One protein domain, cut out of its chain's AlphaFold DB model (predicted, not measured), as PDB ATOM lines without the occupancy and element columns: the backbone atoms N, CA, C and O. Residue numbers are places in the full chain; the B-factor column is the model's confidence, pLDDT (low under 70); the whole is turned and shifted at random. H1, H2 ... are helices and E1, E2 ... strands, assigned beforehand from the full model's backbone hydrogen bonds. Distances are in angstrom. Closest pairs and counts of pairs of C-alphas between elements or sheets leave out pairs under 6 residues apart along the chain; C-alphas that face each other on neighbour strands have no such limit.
ATOM      1  N   GLU A   4     -18.784  48.223  52.200       86.88
ATOM      2  CA  GLU A   4     -19.119  47.535  53.452       86.88
ATOM      3  C   GLU A   4     -20.534  46.928  53.462       86.88
ATOM      4  O   GLU A   4     -20.709  45.753  53.767       86.88
ATOM      5  N   ASN A   5     -21.565  47.681  53.060       88.50
ATOM      6  CA  ASN A   5     -22.924  47.132  53.014       88.50
ATOM      7  C   ASN A   5     -23.085  46.065  51.922       88.50
ATOM      8  O   ASN A   5     -23.968  45.212  52.031       88.50
ATOM      9  N   ILE A   6     -22.305  46.144  50.837       89.00
ATOM     10  CA  ILE A   6     -22.322  45.135  49.767       89.00
ATOM     11  C   ILE A   6     -21.754  43.832  50.314       89.00
ATOM     12  O   ILE A   6     -22.406  42.798  50.175       89.00
ATOM     13  N   ASP A   7     -20.607  43.915  50.976       89.25
ATOM     14  CA  ASP A   7     -19.929  42.769  51.570       89.25
ATOM     15  C   ASP A   7     -20.803  42.143  52.664       89.25
ATOM     16  O   ASP A   7     -21.062  40.943  52.620       89.25
ATOM     17  N   ASN A   8     -21.404  42.953  53.541       90.62
ATOM     18  CA  ASN A   8     -22.362  42.480  54.547       90.62
ATOM     19  C   ASN A   8     -23.569  41.769  53.916       90.62
ATOM     20  O   ASN A   8     -23.997  40.723  54.395       90.62
ATOM     21  N   LEU A   9     -24.128  42.293  52.818       91.50
ATOM     22  CA  LEU A   9     -25.272  41.651  52.162       91.50
ATOM     23  C   LEU A   9     -24.902  40.311  51.515       91.50
ATOM     24  O   LEU A   9     -25.746  39.418  51.481       91.50
ATOM     25  N   ILE A  10     -23.692  40.198  50.960       91.75
ATOM     26  CA  ILE A  10     -23.189  38.968  50.337       91.75
ATOM     27  C   ILE A  10     -22.848  37.936  51.414       91.75
ATOM     28  O   ILE A  10     -23.286  36.798  51.298       91.75
ATOM     29  N   ASN A  11     -22.157  38.343  52.479       91.12
ATOM     30  CA  ASN A  11     -21.797  37.478  53.606       91.12
ATOM     31  C   ASN A  11     -23.029  36.955  54.352       91.12
ATOM     32  O   ASN A  11     -23.024  35.841  54.860       91.12
ATOM     33  N   ASN A  12     -24.114  37.730  54.367       93.94
ATOM     34  CA  ASN A  12     -25.372  37.306  54.969       93.94
ATOM     35  C   ASN A  12     -26.161  36.300  54.117       93.94
ATOM     36  O   ASN A  12     -27.235  35.878  54.550       93.94
ATOM     37  N   ILE A  13     -25.706  35.943  52.910       93.81
ATOM     38  CA  ILE A  13     -26.327  34.883  52.109       93.81
ATOM     39  C   ILE A  13     -26.000  33.538  52.754       93.81
ATOM     40  O   ILE A  13     -24.848  33.126  52.791       93.81
ATOM     41  N   THR A  14     -27.030  32.844  53.231       92.12
ATOM     42  CA  THR A  14     -26.873  31.554  53.912       92.12
ATOM     43  C   THR A  14     -26.979  30.385  52.944       92.12
ATOM     44  O   THR A  14     -26.216  29.436  53.060       92.12
ATOM     45  N   CYS A  15     -27.885  30.449  51.963       93.38
ATOM     46  CA  CYS A  15     -27.975  29.428  50.920       93.38
ATOM     47  C   CYS A  15     -28.564  29.953  49.607       93.38
ATOM     48  O   CYS A  15     -29.307  30.945  49.576       93.38
ATOM     49  N   ILE A  16     -28.265  29.247  48.511       94.62
ATOM     50  CA  ILE A  16     -28.841  29.492  47.185       94.62
ATOM     51  C   ILE A  16     -29.489  28.204  46.667       94.62
ATOM     52  O   ILE A  16     -28.874  27.148  46.656       94.62
ATOM     53  N   ILE A  17     -30.732  28.304  46.198       95.19
ATOM     54  CA  ILE A  17     -31.559  27.177  45.747       95.19
ATOM     55  C   ILE A  17     -31.959  27.394  44.285       95.19
ATOM     56  O   ILE A  17     -32.401  28.491  43.916       95.19
ATOM     57  N   ASP A  18     -31.856  26.364  43.443       92.94
ATOM     58  CA  ASP A  18     -32.389  26.405  42.077       92.94
ATOM     59  C   ASP A  18     -33.888  26.063  42.069       92.94
ATOM     60  O   ASP A  18     -34.307  24.967  42.420       92.94
ATOM     61  N   LYS A  19     -34.725  27.000  41.610       91.56
ATOM     62  CA  LYS A  19     -36.187  26.847  41.499       91.56
ATOM     63  C   LYS A  19     -36.630  25.682  40.617       91.56
ATOM     64  O   LYS A  19     -37.794  25.314  40.691       91.56
ATOM     65  N   LYS A  20     -35.781  25.203  39.704       90.69
ATOM     66  CA  LYS A  20     -36.145  24.118  38.783       90.69
ATOM     67  C   LYS A  20     -35.953  22.743  39.403       90.69
ATOM     68  O   LYS A  20     -36.719  21.844  39.083       90.69
ATOM     69  N   THR A  21     -34.915  22.586  40.216       90.38
ATOM     70  CA  THR A  21     -34.537  21.304  40.823       90.38
ATOM     71  C   THR A  21     -34.873  21.238  42.307       90.38
ATOM     72  O   THR A  21     -34.788  20.165  42.880       90.38
ATOM     73  N   GLU A  22     -35.218  22.376  42.919       89.44
ATOM     74  CA  GLU A  22     -35.433  22.568  44.361       89.44
ATOM     75  C   GLU A  22     -34.232  22.200  45.242       89.44
ATOM     76  O   GLU A  22     -34.322  22.225  46.468       89.44
ATOM     77  N   ASN A  23     -33.077  21.963  44.621       91.81
ATOM     78  CA  ASN A  23     -31.841  21.619  45.300       91.81
ATOM     79  C   ASN A  23     -31.007  22.869  45.590       91.81
ATOM     80  O   ASN A  23     -30.995  23.840  44.820       91.81
ATOM     81  N   GLU A  24     -30.283  22.814  46.702       91.69
ATOM     82  CA  GLU A  24     -29.236  23.775  47.020       91.69
ATOM     83  C   GLU A  24     -28.089  23.650  46.014       91.69
ATOM     84  O   GLU A  24     -27.711  22.547  45.609       91.69
ATOM     85  N   ILE A  25     -27.571  24.790  45.557       91.81
ATOM     86  CA  ILE A  25     -26.402  24.809  44.683       91.81
ATOM     87  C   ILE A  25     -25.139  24.873  45.538       91.81
ATOM     88  O   ILE A  25     -25.024  25.720  46.420       91.81
ATOM     89  N   ASN A  26     -24.172  24.009  45.242       88.75
ATOM     90  CA  ASN A  26     -22.834  24.120  45.813       88.75
ATOM     91  C   ASN A  26     -22.062  25.196  45.051       88.75
ATOM     92  O   ASN A  26     -21.999  25.150  43.821       88.75
ATOM     93  N   TYR A  27     -21.489  26.149  45.781       89.00
ATOM     94  CA  TYR A  27     -20.634  27.198  45.239       89.00
ATOM     95  C   TYR A  27     -19.468  27.467  46.190       89.00
ATOM     96  O   TYR A  27     -19.605  27.337  47.405       89.00
ATOM     97  N   ASN A  28     -18.328  27.867  45.635       87.06
ATOM     98  CA  ASN A  28     -17.126  28.203  46.397       87.06
ATOM     99  C   ASN A  28     -17.068  29.695  46.721       87.06
ATOM    100  O   ASN A  28     -16.555  30.090  47.766       87.06
ATOM    101  N   LYS A  29     -17.560  30.545  45.808       89.31
ATOM    102  CA  LYS A  29     -17.453  32.000  45.953       89.31
ATOM    103  C   LYS A  29     -18.649  32.735  45.363       89.31
ATOM    104  O   LYS A  29     -19.067  32.470  44.236       89.31
ATOM    105  N   ILE A  30     -19.122  33.739  46.102       92.44
ATOM    106  CA  ILE A  30     -20.025  34.777  45.600       92.44
ATOM    107  C   ILE A  30     -19.290  36.111  45.652       92.44
ATOM    108  O   ILE A  30     -18.718  36.482  46.672       92.44
ATOM    109  N   SER A  31     -19.326  36.851  44.553       91.62
ATOM    110  CA  SER A  31     -18.781  38.204  44.469       91.62
ATOM    111  C   SER A  31     -19.739  39.126  43.720       91.62
ATOM    112  O   SER A  31     -20.749  38.706  43.143       91.62
ATOM    113  N   CYS A  32     -19.441  40.423  43.748       91.25
ATOM    114  CA  CYS A  32     -20.181  41.418  42.997       91.25
ATOM    115  C   CYS A  32     -19.227  42.299  42.196       91.25
ATOM    116  O   CYS A  32     -18.257  42.818  42.736       91.25
ATOM    117  N   GLU A  33     -19.535  42.499  40.918       90.06
ATOM    118  CA  GLU A  33     -18.745  43.321  40.007       90.06
ATOM    119  C   GLU A  33     -19.617  44.426  39.402       90.06
ATOM    120  O   GLU A  33     -20.807  44.233  39.122       90.06
ATOM    121  N   LYS A  34     -19.038  45.610  39.192       90.25
ATOM    122  CA  LYS A  34     -19.728  46.758  38.603       90.25
ATOM    123  C   LYS A  34     -19.442  46.828  37.102       90.25
ATOM    124  O   LYS A  34     -18.351  47.208  36.698       90.25
ATOM    125  N   ILE A  35     -20.439  46.507  36.274       88.69
ATOM    126  CA  ILE A  35     -20.252  46.295  34.828       88.69
ATOM    127  C   ILE A  35     -21.188  47.204  34.007       88.69
ATOM    128  O   ILE A  35     -22.389  47.280  34.305       88.69
ATOM    129  N   PRO A  36     -20.705  47.865  32.934       84.88
ATOM    130  CA  PRO A  36     -21.563  48.554  31.973       84.88
ATOM    131  C   PRO A  36     -22.362  47.557  31.119       84.88
ATOM    132  O   PRO A  36     -21.828  46.645  30.491       84.88
ATOM    133  N   CYS A  37     -23.681  47.731  31.048       78.62
ATOM    134  CA  CYS A  37     -24.522  46.900  30.187       78.62
ATOM    135  C   CYS A  37     -24.367  47.301  28.711       78.62
ATOM    136  O   CYS A  37     -24.708  48.425  28.340       78.62
ATOM    137  N   LYS A  38     -23.963  46.348  27.851       77.25
ATOM    138  CA  LYS A  38     -23.791  46.535  26.393       77.25
ATOM    139  C   LYS A  38     -24.971  47.267  25.736       77.25
ATOM    140  O   LYS A  38     -24.756  48.188  24.954       77.25
ATOM    141  N   TYR A  39     -26.200  46.917  26.121       77.81
ATOM    142  CA  TYR A  39     -27.447  47.442  25.548       77.81
ATOM    143  C   TYR A  39     -28.141  48.525  26.396       77.81
ATOM    144  O   TYR A  39     -29.305  48.822  26.155       77.81
ATOM    145  N   SER A  40     -27.487  49.089  27.421       76.88
ATOM    146  CA  SER A  40     -28.078  50.198  28.187       76.88
ATOM    147  C   SER A  40     -27.887  51.529  27.464       76.88
ATOM    148  O   SER A  40     -26.760  51.869  27.106       76.88
ATOM    149  N   ASN A  41     -28.964  52.309  27.328       75.81
ATOM    150  CA  ASN A  41     -28.920  53.660  26.758       75.81
ATOM    151  C   ASN A  41     -28.119  54.637  27.628       75.81
ATOM    152  O   ASN A  41     -27.474  55.530  27.097       75.81
ATOM    153  N   THR A  42     -28.124  54.462  28.953       81.44
ATOM    154  CA  THR A  42     -27.401  55.357  29.871       81.44
ATOM    155  C   THR A  42     -25.928  54.993  30.021       81.44
ATOM    156  O   THR A  42     -25.170  55.781  30.569       81.44
ATOM    157  N   LYS A  43     -25.522  53.778  29.608       80.94
ATOM    158  CA  LYS A  43     -24.182  53.188  29.825       80.94
ATOM    159  C   LYS A  43     -23.672  53.208  31.279       80.94
ATOM    160  O   LYS A  43     -22.561  52.751  31.527       80.94
ATOM    161  N   ILE A  44     -24.497  53.630  32.243       85.31
ATOM    162  CA  ILE A  44     -24.176  53.657  33.672       85.31
ATOM    163  C   ILE A  44     -23.891  52.219  34.141       85.31
ATOM    164  O   ILE A  44     -24.762  51.351  33.988       85.31
ATOM    165  N   PRO A  45     -22.698  51.946  34.705       86.94
ATOM    166  CA  PRO A  45     -22.357  50.636  35.240       86.94
ATOM    167  C   PRO A  45     -23.261  50.242  36.407       86.94
ATOM    168  O   PRO A  45     -23.491  51.036  37.322       86.94
ATOM    169  N   ILE A  46     -23.739  48.999  36.389       88.94
ATOM    170  CA  ILE A  46     -24.560  48.420  37.457       88.94
ATOM    171  C   ILE A  46     -23.825  47.258  38.114       88.94
ATOM    172  O   ILE A  46     -23.069  46.537  37.465       88.94
ATOM    173  N   PHE A  47     -24.087  47.053  39.397       90.12
ATOM    174  CA  PHE A  47     -23.602  45.895  40.128       90.12
ATOM    175  C   PHE A  47     -24.306  44.625  39.644       90.12
ATOM    176  O   PHE A  47     -25.542  44.580  39.567       90.12
ATOM    177  N   LYS A  48     -23.522  43.593  39.335       91.00
ATOM    178  CA  LYS A  48     -23.967  42.237  39.012       91.00
ATOM    179  C   LYS A  48     -23.316  41.246  39.963       91.00
ATOM    180  O   LYS A  48     -22.171  41.428  40.355       91.00
ATOM    181  N   LEU A  49     -24.067  40.214  40.334       92.38
ATOM    182  CA  LEU A  49     -23.547  39.118  41.144       92.38
ATOM    183  C   LEU A  49     -22.851  38.089  40.254       92.38
ATOM    184  O   LEU A  49     -23.270  37.860  39.113       92.38
ATOM    185  N   GLN A  50     -21.825  37.465  40.813       92.75
ATOM    186  CA  GLN A  50     -21.034  36.410  40.210       92.75
ATOM    187  C   GLN A  50     -20.979  35.237  41.195       92.75
ATOM    188  O   GLN A  50     -20.795  35.449  42.391       92.75
ATOM    189  N   ILE A  51     -21.205  34.025  40.692       92.12
ATOM    190  CA  ILE A  51     -21.127  32.769  41.452       92.12
ATOM    191  C   ILE A  51     -20.103  31.896  40.730       92.12
ATOM    192  O   ILE A  51     -20.275  31.664  39.532       92.12
ATOM    193  N   ASP A  52     -19.044  31.474  41.421       89.81
ATOM    194  CA  ASP A  52     -17.923  30.694  40.858       89.81
ATOM    195  C   ASP A  52     -17.433  31.254  39.518       89.81
ATOM    196  O   ASP A  52     -17.448  30.603  38.470       89.81
ATOM    197  N   ASP A  53     -17.105  32.542  39.548       89.19
ATOM    198  CA  ASP A  53     -16.629  33.327  38.415       89.19
ATOM    199  C   ASP A  53     -17.613  33.479  37.233       89.19
ATOM    200  O   ASP A  53     -17.293  34.111  36.223       89.19
ATOM    201  N   LYS A  54     -18.867  33.027  37.364       90.75
ATOM    202  CA  LYS A  54     -19.918  33.195  36.345       90.75
ATOM    203  C   LYS A  54     -20.915  34.287  36.709       90.75
ATOM    204  O   LYS A  54     -21.552  34.260  37.760       90.75
ATOM    205  N   LEU A  55     -21.111  35.235  35.790       90.81
ATOM    206  CA  LEU A  55     -22.088  36.310  35.956       90.81
ATOM    207  C   LEU A  55     -23.525  35.783  35.955       90.81
ATOM    208  O   LEU A  55     -23.965  35.070  35.051       90.81
ATOM    209  N   VAL A  56     -24.297  36.232  36.938       90.00
ATOM    210  CA  VAL A  56     -25.703  35.869  37.088       90.00
ATOM    211  C   VAL A  56     -26.556  36.617  36.059       90.00
ATOM    212  O   VAL A  56     -26.654  37.848  36.048       90.00
ATOM    213  N   ASN A  57     -27.241  35.860  35.202       86.88
ATOM    214  CA  ASN A  57     -28.167  36.406  34.209       86.88
ATOM    215  C   ASN A  57     -29.481  36.889  34.837       86.88
ATOM    216  O   ASN A  57     -29.971  36.304  35.797       86.88
ATOM    217  N   ARG A  58     -30.139  37.887  34.228       82.44
ATOM    218  CA  ARG A  58     -31.440  38.416  34.700       82.44
ATOM    219  C   ARG A  58     -32.535  37.344  34.800       82.44
ATOM    220  O   ARG A  58     -33.397  37.442  35.666       82.44
ATOM    221  N   ASN A  59     -32.499  36.324  33.945       86.25
ATOM    222  CA  ASN A  59     -33.498  35.250  33.902       86.25
ATOM    223  C   ASN A  59     -33.037  33.969  34.624       86.25
ATOM    224  O   ASN A  59     -33.469  32.876  34.265       86.25
ATOM    225  N   ASN A  60     -32.142  34.080  35.612       91.06
ATOM    226  CA  ASN A  60     -31.691  32.927  36.394       91.06
ATOM    227  C   ASN A  60     -32.834  32.269  37.197       91.06
ATOM    228  O   ASN A  60     -33.837  32.899  37.563       91.06
ATOM    229  N   SER A  61     -32.655  30.983  37.499       93.31
ATOM    230  CA  SER A  61     -33.582  30.187  38.298       93.31
ATOM    231  C   SER A  61     -33.268  30.205  39.798       93.31
ATOM    232  O   SER A  61     -33.898  29.464  40.537       93.31
ATOM    233  N   TYR A  62     -32.413  31.097  40.299       94.94
ATOM    234  CA  TYR A  62     -31.956  31.040  41.688       94.94
ATOM    235  C   TYR A  62     -32.841  31.818  42.676       94.94
ATOM    236  O   TYR A  62     -33.335  32.926  42.403       94.94
ATOM    237  N   ARG A  63     -33.025  31.228  43.858       95.31
ATOM    238  CA  ARG A  63     -33.555  31.835  45.086       95.31
ATOM    239  C   ARG A  63     -32.482  31.813  46.164       95.31
ATOM    240  O   ARG A  63     -31.589  30.985  46.120       95.31
ATOM    241  N   VAL A  64     -32.575  32.740  47.102       94.88
ATOM    242  CA  VAL A  64     -31.562  32.993  48.122       94.88
ATOM    243  C   VAL A  64     -32.240  33.113  49.472       94.88
ATOM    244  O   VAL A  64     -33.224  33.858  49.592       94.88
ATOM    245  N   LYS A  65     -31.695  32.417  50.470       95.19
ATOM    246  CA  LYS A  65     -31.908  32.741  51.881       95.19
ATOM    247  C   LYS A  65     -30.786  33.662  52.341       95.19
ATOM    248  O   LYS A  65     -29.623  33.430  52.021       95.19
ATOM    249  N   TYR A  66     -31.144  34.746  53.019       95.31
ATOM    250  CA  TYR A  66     -30.166  35.678  53.570       95.31
ATOM    251  C   TYR A  66     -30.663  36.335  54.857       95.31
ATOM    252  O   TYR A  66     -31.872  36.524  55.038       95.31
ATOM    253  N   LEU A  67     -29.731  36.734  55.718       95.19
ATOM    254  CA  LEU A  67     -30.003  37.494  56.936       95.19
ATOM    255  C   LEU A  67     -30.059  38.999  56.634       95.19
ATOM    256  O   LEU A  67     -29.240  39.564  55.905       95.19
ATOM    257  N   CYS A  68     -31.067  39.685  57.168       93.06
ATOM    258  CA  CYS A  68     -31.173  41.134  57.023       93.06
ATOM    259  C   CYS A  68     -30.031  41.843  57.762       93.06
ATOM    260  O   CYS A  68     -29.916  41.663  58.962       93.06
ATOM    261  N   ILE A  69     -29.304  42.742  57.089       90.81
ATOM    262  CA  ILE A  69     -28.201  43.534  57.679       90.81
ATOM    263  C   ILE A  69     -28.619  44.271  58.967       90.81
ATOM    264  O   ILE A  69     -27.811  44.476  59.858       90.81
ATOM    265  N   ASN A  70     -29.885  44.690  59.069       90.25
ATOM    266  CA  ASN A  70     -30.360  45.543  60.162       90.25
ATOM    267  C   ASN A  70     -31.089  44.806  61.292       90.25
ATOM    268  O   ASN A  70     -31.370  45.422  62.314       90.25
ATOM    269  N   CYS A  71     -31.542  43.570  61.082       90.56
ATOM    270  CA  CYS A  71     -32.368  42.888  62.087       90.56
ATOM    271  C   CYS A  71     -32.159  41.382  62.156       90.56
ATOM    272  O   CYS A  71     -32.984  40.700  62.760       90.56
ATOM    273  N   ASP A  72     -31.164  40.867  61.430       90.62
ATOM    274  CA  ASP A  72     -30.762  39.459  61.365       90.62
ATOM    275  C   ASP A  72     -31.879  38.470  61.030       90.62
ATOM    276  O   ASP A  72     -31.715  37.258  61.081       90.62
ATOM    277  N   LYS A  73     -33.042  38.969  60.609       92.69
ATOM    278  CA  LYS A  73     -34.150  38.116  60.220       92.69
ATOM    279  C   LYS A  73     -33.823  37.426  58.906       92.69
ATOM    280  O   LYS A  73     -33.469  38.091  57.925       92.69
ATOM    281  N   GLU A  74     -34.045  36.121  58.862       95.06
ATOM    282  CA  GLU A  74     -33.943  35.350  57.632       95.06
ATOM    283  C   GLU A  74     -35.024  35.778  56.627       95.06
ATOM    284  O   GLU A  74     -36.201  35.973  56.952       95.06
ATOM    285  N   ASN A  75     -34.612  35.965  55.378       93.88
ATOM    286  CA  ASN A  75     -35.468  36.339  54.268       93.88
ATOM    287  C   ASN A  75     -35.235  35.395  53.093       93.88
ATOM    288  O   ASN A  75     -34.095  35.111  52.734       93.88
ATOM    289  N   TYR A  76     -36.321  35.011  52.423       94.38
ATOM    290  CA  TYR A  76     -36.275  34.168  51.233       94.38
ATOM    291  C   TYR A  76     -36.741  34.939  49.998       94.38
ATOM    292  O   TYR A  76     -37.886  35.393  49.920       94.38
ATOM    293  N   VAL A  77     -35.844  35.147  49.033       94.19
ATOM    294  CA  VAL A  77     -36.099  35.994  47.856       94.19
ATOM    295  C   VAL A  77     -35.465  35.424  46.590       94.19
ATOM    296  O   VAL A  77     -34.551  34.618  46.641       94.19
ATOM    297  N   ASN A  78     -35.905  35.870  45.412       94.38
ATOM    298  CA  ASN A  78     -35.155  35.599  44.179       94.38
ATOM    299  C   ASN A  78     -33.783  36.298  44.225       94.38
ATOM    300  O   ASN A  78     -33.719  37.448  44.659       94.38
ATOM    301  N   LEU A  79     -32.729  35.680  43.679       93.06
ATOM    302  CA  LEU A  79     -31.365  36.244  43.653       93.06
ATOM    303  C   LEU A  79     -31.315  37.656  43.035       93.06
ATOM    304  O   LEU A  79     -30.649  38.552  43.548       93.06
ATOM    305  N   ASN A  80     -32.133  37.913  42.009       91.56
ATOM    306  CA  ASN A  80     -32.277  39.244  41.402       91.56
ATOM    307  C   ASN A  80     -32.686  40.348  42.398       91.56
ATOM    308  O   ASN A  80     -32.396  41.524  42.171       91.56
ATOM    309  N   ASN A  81     -33.379  40.006  43.490       91.88
ATOM    310  CA  ASN A  81     -33.740  40.974  44.521       91.88
ATOM    311  C   ASN A  81     -32.516  41.432  45.323       91.88
ATOM    312  O   ASN A  81     -32.494  42.598  45.714       91.88
ATOM    313  N   ILE A  82     -31.509  40.573  45.514       93.12
ATOM    314  CA  ILE A  82     -30.225  40.939  46.130       93.12
ATOM    315  C   ILE A  82     -29.493  41.931  45.226       93.12
ATOM    316  O   ILE A  82     -29.169  43.036  45.651       93.12
ATOM    317  N   THR A  83     -29.376  41.623  43.932       90.81
ATOM    318  CA  THR A  83     -28.784  42.547  42.948       90.81
ATOM    319  C   THR A  83     -29.514  43.895  42.917       90.81
ATOM    320  O   THR A  83     -28.892  44.956  42.831       90.81
ATOM    321  N   ARG A  84     -30.850  43.892  43.033       90.81
ATOM    322  CA  ARG A  84     -31.646  45.123  43.127       90.81
ATOM    323  C   ARG A  84     -31.369  45.897  44.419       90.81
ATOM    324  O   ARG A  84     -31.341  47.124  44.365       90.81
ATOM    325  N   LYS A  85     -31.194  45.211  45.553       92.69
ATOM    326  CA  LYS A  85     -30.848  45.834  46.839       92.69
ATOM    327  C   LYS A  85     -29.503  46.549  46.760       92.69
ATOM    328  O   LYS A  85     -29.455  47.727  47.100       92.69
ATOM    329  N   ILE A  86     -28.486  45.901  46.193       91.62
ATOM    330  CA  ILE A  86     -27.153  46.486  45.976       91.62
ATOM    331  C   ILE A  86     -27.244  47.756  45.121       91.62
ATOM    332  O   ILE A  86     -26.823  48.837  45.535       91.62
ATOM    333  N   ASN A  87     -27.875  47.658  43.947       89.44
ATOM    334  CA  ASN A  87     -27.961  48.778  43.006       89.44
ATOM    335  C   ASN A  87     -28.785  49.965  43.530       89.44
ATOM    336  O   ASN A  87     -28.520  51.101  43.150       89.44
ATOM    337  N   LYS A  88     -29.782  49.722  44.390       89.88
ATOM    338  CA  LYS A  88     -30.635  50.772  44.975       89.88
ATOM    339  C   LYS A  88     -30.221  51.201  46.383       89.88
ATOM    340  O   LYS A  88     -30.950  51.976  46.991       89.88
ATOM    341  N   ASN A  89     -29.097  50.702  46.898       89.06
ATOM    342  CA  ASN A  89     -28.642  50.981  48.260       89.06
ATOM    343  C   ASN A  89     -29.683  50.625  49.346       89.06
ATOM    344  O   ASN A  89     -29.960  51.415  50.243       89.06
ATOM    345  N   ILE A  90     -30.326  49.458  49.228       90.12
ATOM    346  CA  ILE A  90     -31.403  49.031  50.136       90.12
ATOM    347  C   ILE A  90     -30.867  48.031  51.166       90.12
ATOM    348  O   ILE A  90     -30.896  46.817  50.932       90.12
ATOM    349  N   ILE A  91     -30.499  48.542  52.337       88.62
ATOM    350  CA  ILE A  91     -30.050  47.747  53.492       88.62
ATOM    351  C   ILE A  91     -31.219  47.038  54.200       88.62
ATOM    352  O   ILE A  91     -31.203  45.827  54.409       88.62
ATOM    353  N   ASN A  92     -32.337  47.741  54.391       89.75
ATOM    354  CA  ASN A  92     -33.494  47.248  55.143       89.75
ATOM    355  C   ASN A  92     -34.220  46.078  54.451       89.75
ATOM    356  O   ASN A  92     -34.469  46.105  53.236       89.75
ATOM    357  N   CYS A  93     -34.624  45.052  55.209       91.19
ATOM    358  CA  CYS A  93     -35.612  44.074  54.737       91.19
ATOM    359  C   CYS A  93     -37.021  44.694  54.716       91.19
ATOM    360  O   CYS A  93     -37.239  45.815  55.183       91.19
ATOM    361  N   ASN A  94     -38.002  43.962  54.182       88.31
ATOM    362  CA  ASN A  94     -39.387  44.440  54.143       88.31
ATOM    363  C   ASN A  94     -39.933  44.745  55.546       88.31
ATOM    364  O   ASN A  94     -40.659  45.722  55.703       88.31
ATOM    365  N   ASN A  95     -39.550  43.957  56.555       88.12
ATOM    366  CA  ASN A  95     -40.000  44.175  57.930       88.12
ATOM    367  C   ASN A  95     -39.373  45.436  58.527       88.12
ATOM    368  O   ASN A  95     -40.115  46.293  58.995       88.12
ATOM    369  N   CYS A  96     -38.052  45.623  58.408       90.75
ATOM    370  CA  CYS A  96     -37.385  46.867  58.821       90.75
ATOM    371  C   CYS A  96     -38.030  48.088  58.158       90.75
ATOM    372  O   CYS A  96     -38.386  49.052  58.823       90.75
ATOM    373  N   LYS A  97     -38.273  48.007  56.844       88.44
ATOM    374  CA  LYS A  97     -38.893  49.091  56.078       88.44
ATOM    375  C   LYS A  97     -40.344  49.365  56.485       88.44
ATOM    376  O   LYS A  97     -40.835  50.460  56.245       88.44
ATOM    377  N   ASN A  98     -41.082  48.385  56.994       85.88
ATOM    378  CA  ASN A  98     -42.472  48.583  57.420       85.88
ATOM    379  C   ASN A  98     -42.583  49.013  58.885       85.88
ATOM    380  O   ASN A  98     -43.552  49.682  59.232       85.88
ATOM    381  N   ASN A  99     -41.585  48.688  59.705       86.44
ATOM    382  CA  ASN A  99     -41.516  49.092  61.107       86.44
ATOM    383  C   ASN A  99     -40.858  50.461  61.317       86.44
ATOM    384  O   ASN A  99     -40.909  50.983  62.425       86.44
ATOM    385  N   GLU A 100     -40.288  51.056  60.268       89.44
ATOM    386  CA  GLU A 100     -39.711  52.399  60.296       89.44
ATOM    387  C   GLU A 100     -40.742  53.449  60.776       89.44
ATOM    388  O   GLU A 100     -41.752  53.670  60.092       89.44
ATOM    389  N   PRO A 101     -40.511  54.116  61.928       88.06
ATOM    390  CA  PRO A 101     -41.497  55.002  62.554       88.06
ATOM    391  C   PRO A 101     -41.961  56.143  61.646       88.06
ATOM    392  O   PRO A 101     -43.158  56.388  61.528       88.06
ATOM    393  N   ILE A 102     -41.027  56.784  60.935       88.69
ATOM    394  CA  ILE A 102     -41.312  57.911  60.035       88.69
ATOM    395  C   ILE A 102     -42.242  57.478  58.901       88.69
ATOM    396  O   ILE A 102     -43.224  58.150  58.597       88.69
ATOM    397  N   LYS A 103     -41.981  56.321  58.286       87.75
ATOM    398  CA  LYS A 103     -42.828  55.800  57.211       87.75
ATOM    399  C   LYS A 103     -44.236  55.482  57.716       87.75
ATOM    400  O   LYS A 103     -45.206  55.787  57.024       87.75
ATOM    401  N   ARG A 104     -44.352  54.883  58.906       90.19
ATOM    402  CA  ARG A 104     -45.648  54.588  59.536       90.19
ATOM    403  C   ARG A 104     -46.420  55.866  59.847       90.19
ATOM    404  O   ARG A 104     -47.604  55.931  59.528       90.19
ATOM    405  N   LEU A 105     -45.747  56.881  60.389       90.69
ATOM    406  CA  LEU A 105     -46.333  58.193  60.652       90.69
ATOM    407  C   LEU A 105     -46.814  58.849  59.353       90.69
ATOM    408  O   LEU A 105     -47.975  59.229  59.263       90.69
ATOM    409  N   ASN A 106     -45.974  58.885  58.316       90.06
ATOM    410  CA  ASN A 106     -46.330  59.442  57.008       90.06
ATOM    411  C   ASN A 106     -47.514  58.710  56.370       90.06
ATOM    412  O   ASN A 106     -48.399  59.344  55.801       90.06
ATOM    413  N   GLN A 107     -47.563  57.379  56.472       87.69
ATOM    414  CA  GLN A 107     -48.692  56.600  55.975       87.69
ATOM    415  C   GLN A 107     -49.965  56.868  56.788       87.69
ATOM    416  O   GLN A 107     -51.031  57.006  56.197       87.69
ATOM    417  N   SER A 108     -49.864  56.982  58.115       88.69
ATOM    418  CA  SER A 108     -50.991  57.339  58.982       88.69
ATOM    419  C   SER A 108     -51.527  58.730  58.646       88.69
ATOM    420  O   SER A 108     -52.720  58.882  58.400       88.69
ATOM    421  N   MET A 109     -50.643  59.724  58.527       89.56
ATOM    422  CA  MET A 109     -50.988  61.086  58.114       89.56
ATOM    423  C   MET A 109     -51.612  61.110  56.720       89.56
ATOM    424  O   MET A 109     -52.627  61.766  56.518       89.56
ATOM    425  N   PHE A 110     -51.071  60.346  55.766       86.44
ATOM    426  CA  PHE A 110     -51.671  60.204  54.442       86.44
ATOM    427  C   PHE A 110     -53.085  59.623  54.518       86.44
ATOM    428  O   PHE A 110     -53.968  60.119  53.835       86.44
ATOM    429  N   MET A 111     -53.321  58.594  55.338       82.31
ATOM    430  CA  MET A 111     -54.643  57.974  55.476       82.31
ATOM    431  C   MET A 111     -55.653  58.880  56.193       82.31
ATOM    432  O   MET A 111     -56.822  58.873  55.813       82.31
ATOM    433  N   LEU A 112     -55.211  59.670  57.178       84.56
ATOM    434  CA  LEU A 112     -56.029  60.667  57.880       84.56
ATOM    435  C   LEU A 112     -56.391  61.850  56.972       84.56
ATOM    436  O   LEU A 112     -57.543  62.274  56.943       84.56
TER     437      LEU A 112
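Overview. This is residues 4 to 112 of the 371 residues of an uncharacterized protein of viral metagenome (UniProt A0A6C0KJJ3). A short helix, H2, lies in the middle of the body, with the three-stranded sheet E1 - E4 - E5 near its first residues, the hairpin E2 and E3 along it, and H1 beside it. H3 leads away to H4, which sticks out as an arm. The printed part has 109 residues with four named helices and five named strands, in the order H1 E1 E2 E3 E4 E5 H2 H3 H4; both sheets are antiparallel, and the class is mixed. The whole is only just loose, close to compact, with a radius of gyration of the C-alphas of 16.1 A and spans of 50 by 36 by 28 A.

Arrangement. Inner strand E4, residues 62 to 67, has antiparallel neighbours E1, residues 13 to 18, and E5, residues 74 to 78; N 17 and O 63, and N 64 and O 77, are each 2.8 A apart, within hydrogen-bond range. H2, residues 79 to 87, is on this sheet at a height of 9.3 A, over none of its strands. E2, residues 30 to 35, and E3, residues 46 to 51, form an antiparallel hairpin, with N 33 and O 48 at 2.9 A. The closest C-alphas of E3 and H2, Phe 47 and Asn 87, are 6.0 A apart. H1, residues 4 to 11, only grazes the three-stranded sheet; it is close to H2 but not clearly touching, the closest C-alphas being Ile 6 and Ile 86 at 6.3 A, at a shallow tilt of 9 degrees, opposite ways. H3, residues 94 to 99, and H4, residues 101 to 112, are about perpendicular at 74 degrees. In H1, H2, H3 and H4 every O i to N i+4 pair is within hydrogen-bond range.

Along the chain. H1 begins at C-alpha 4, (-19.119, 47.535, 53.452). E4 measures 16.7 A, E3 16.5 A and H4 16.3 A, ending at C-alpha 112, (-56.029, 60.667, 57.880).

Size, cuts and confidence. H4 stands free. The printed part has no cut; the E1 to E2 link is long. No printed residue is under 70 in pLDDT.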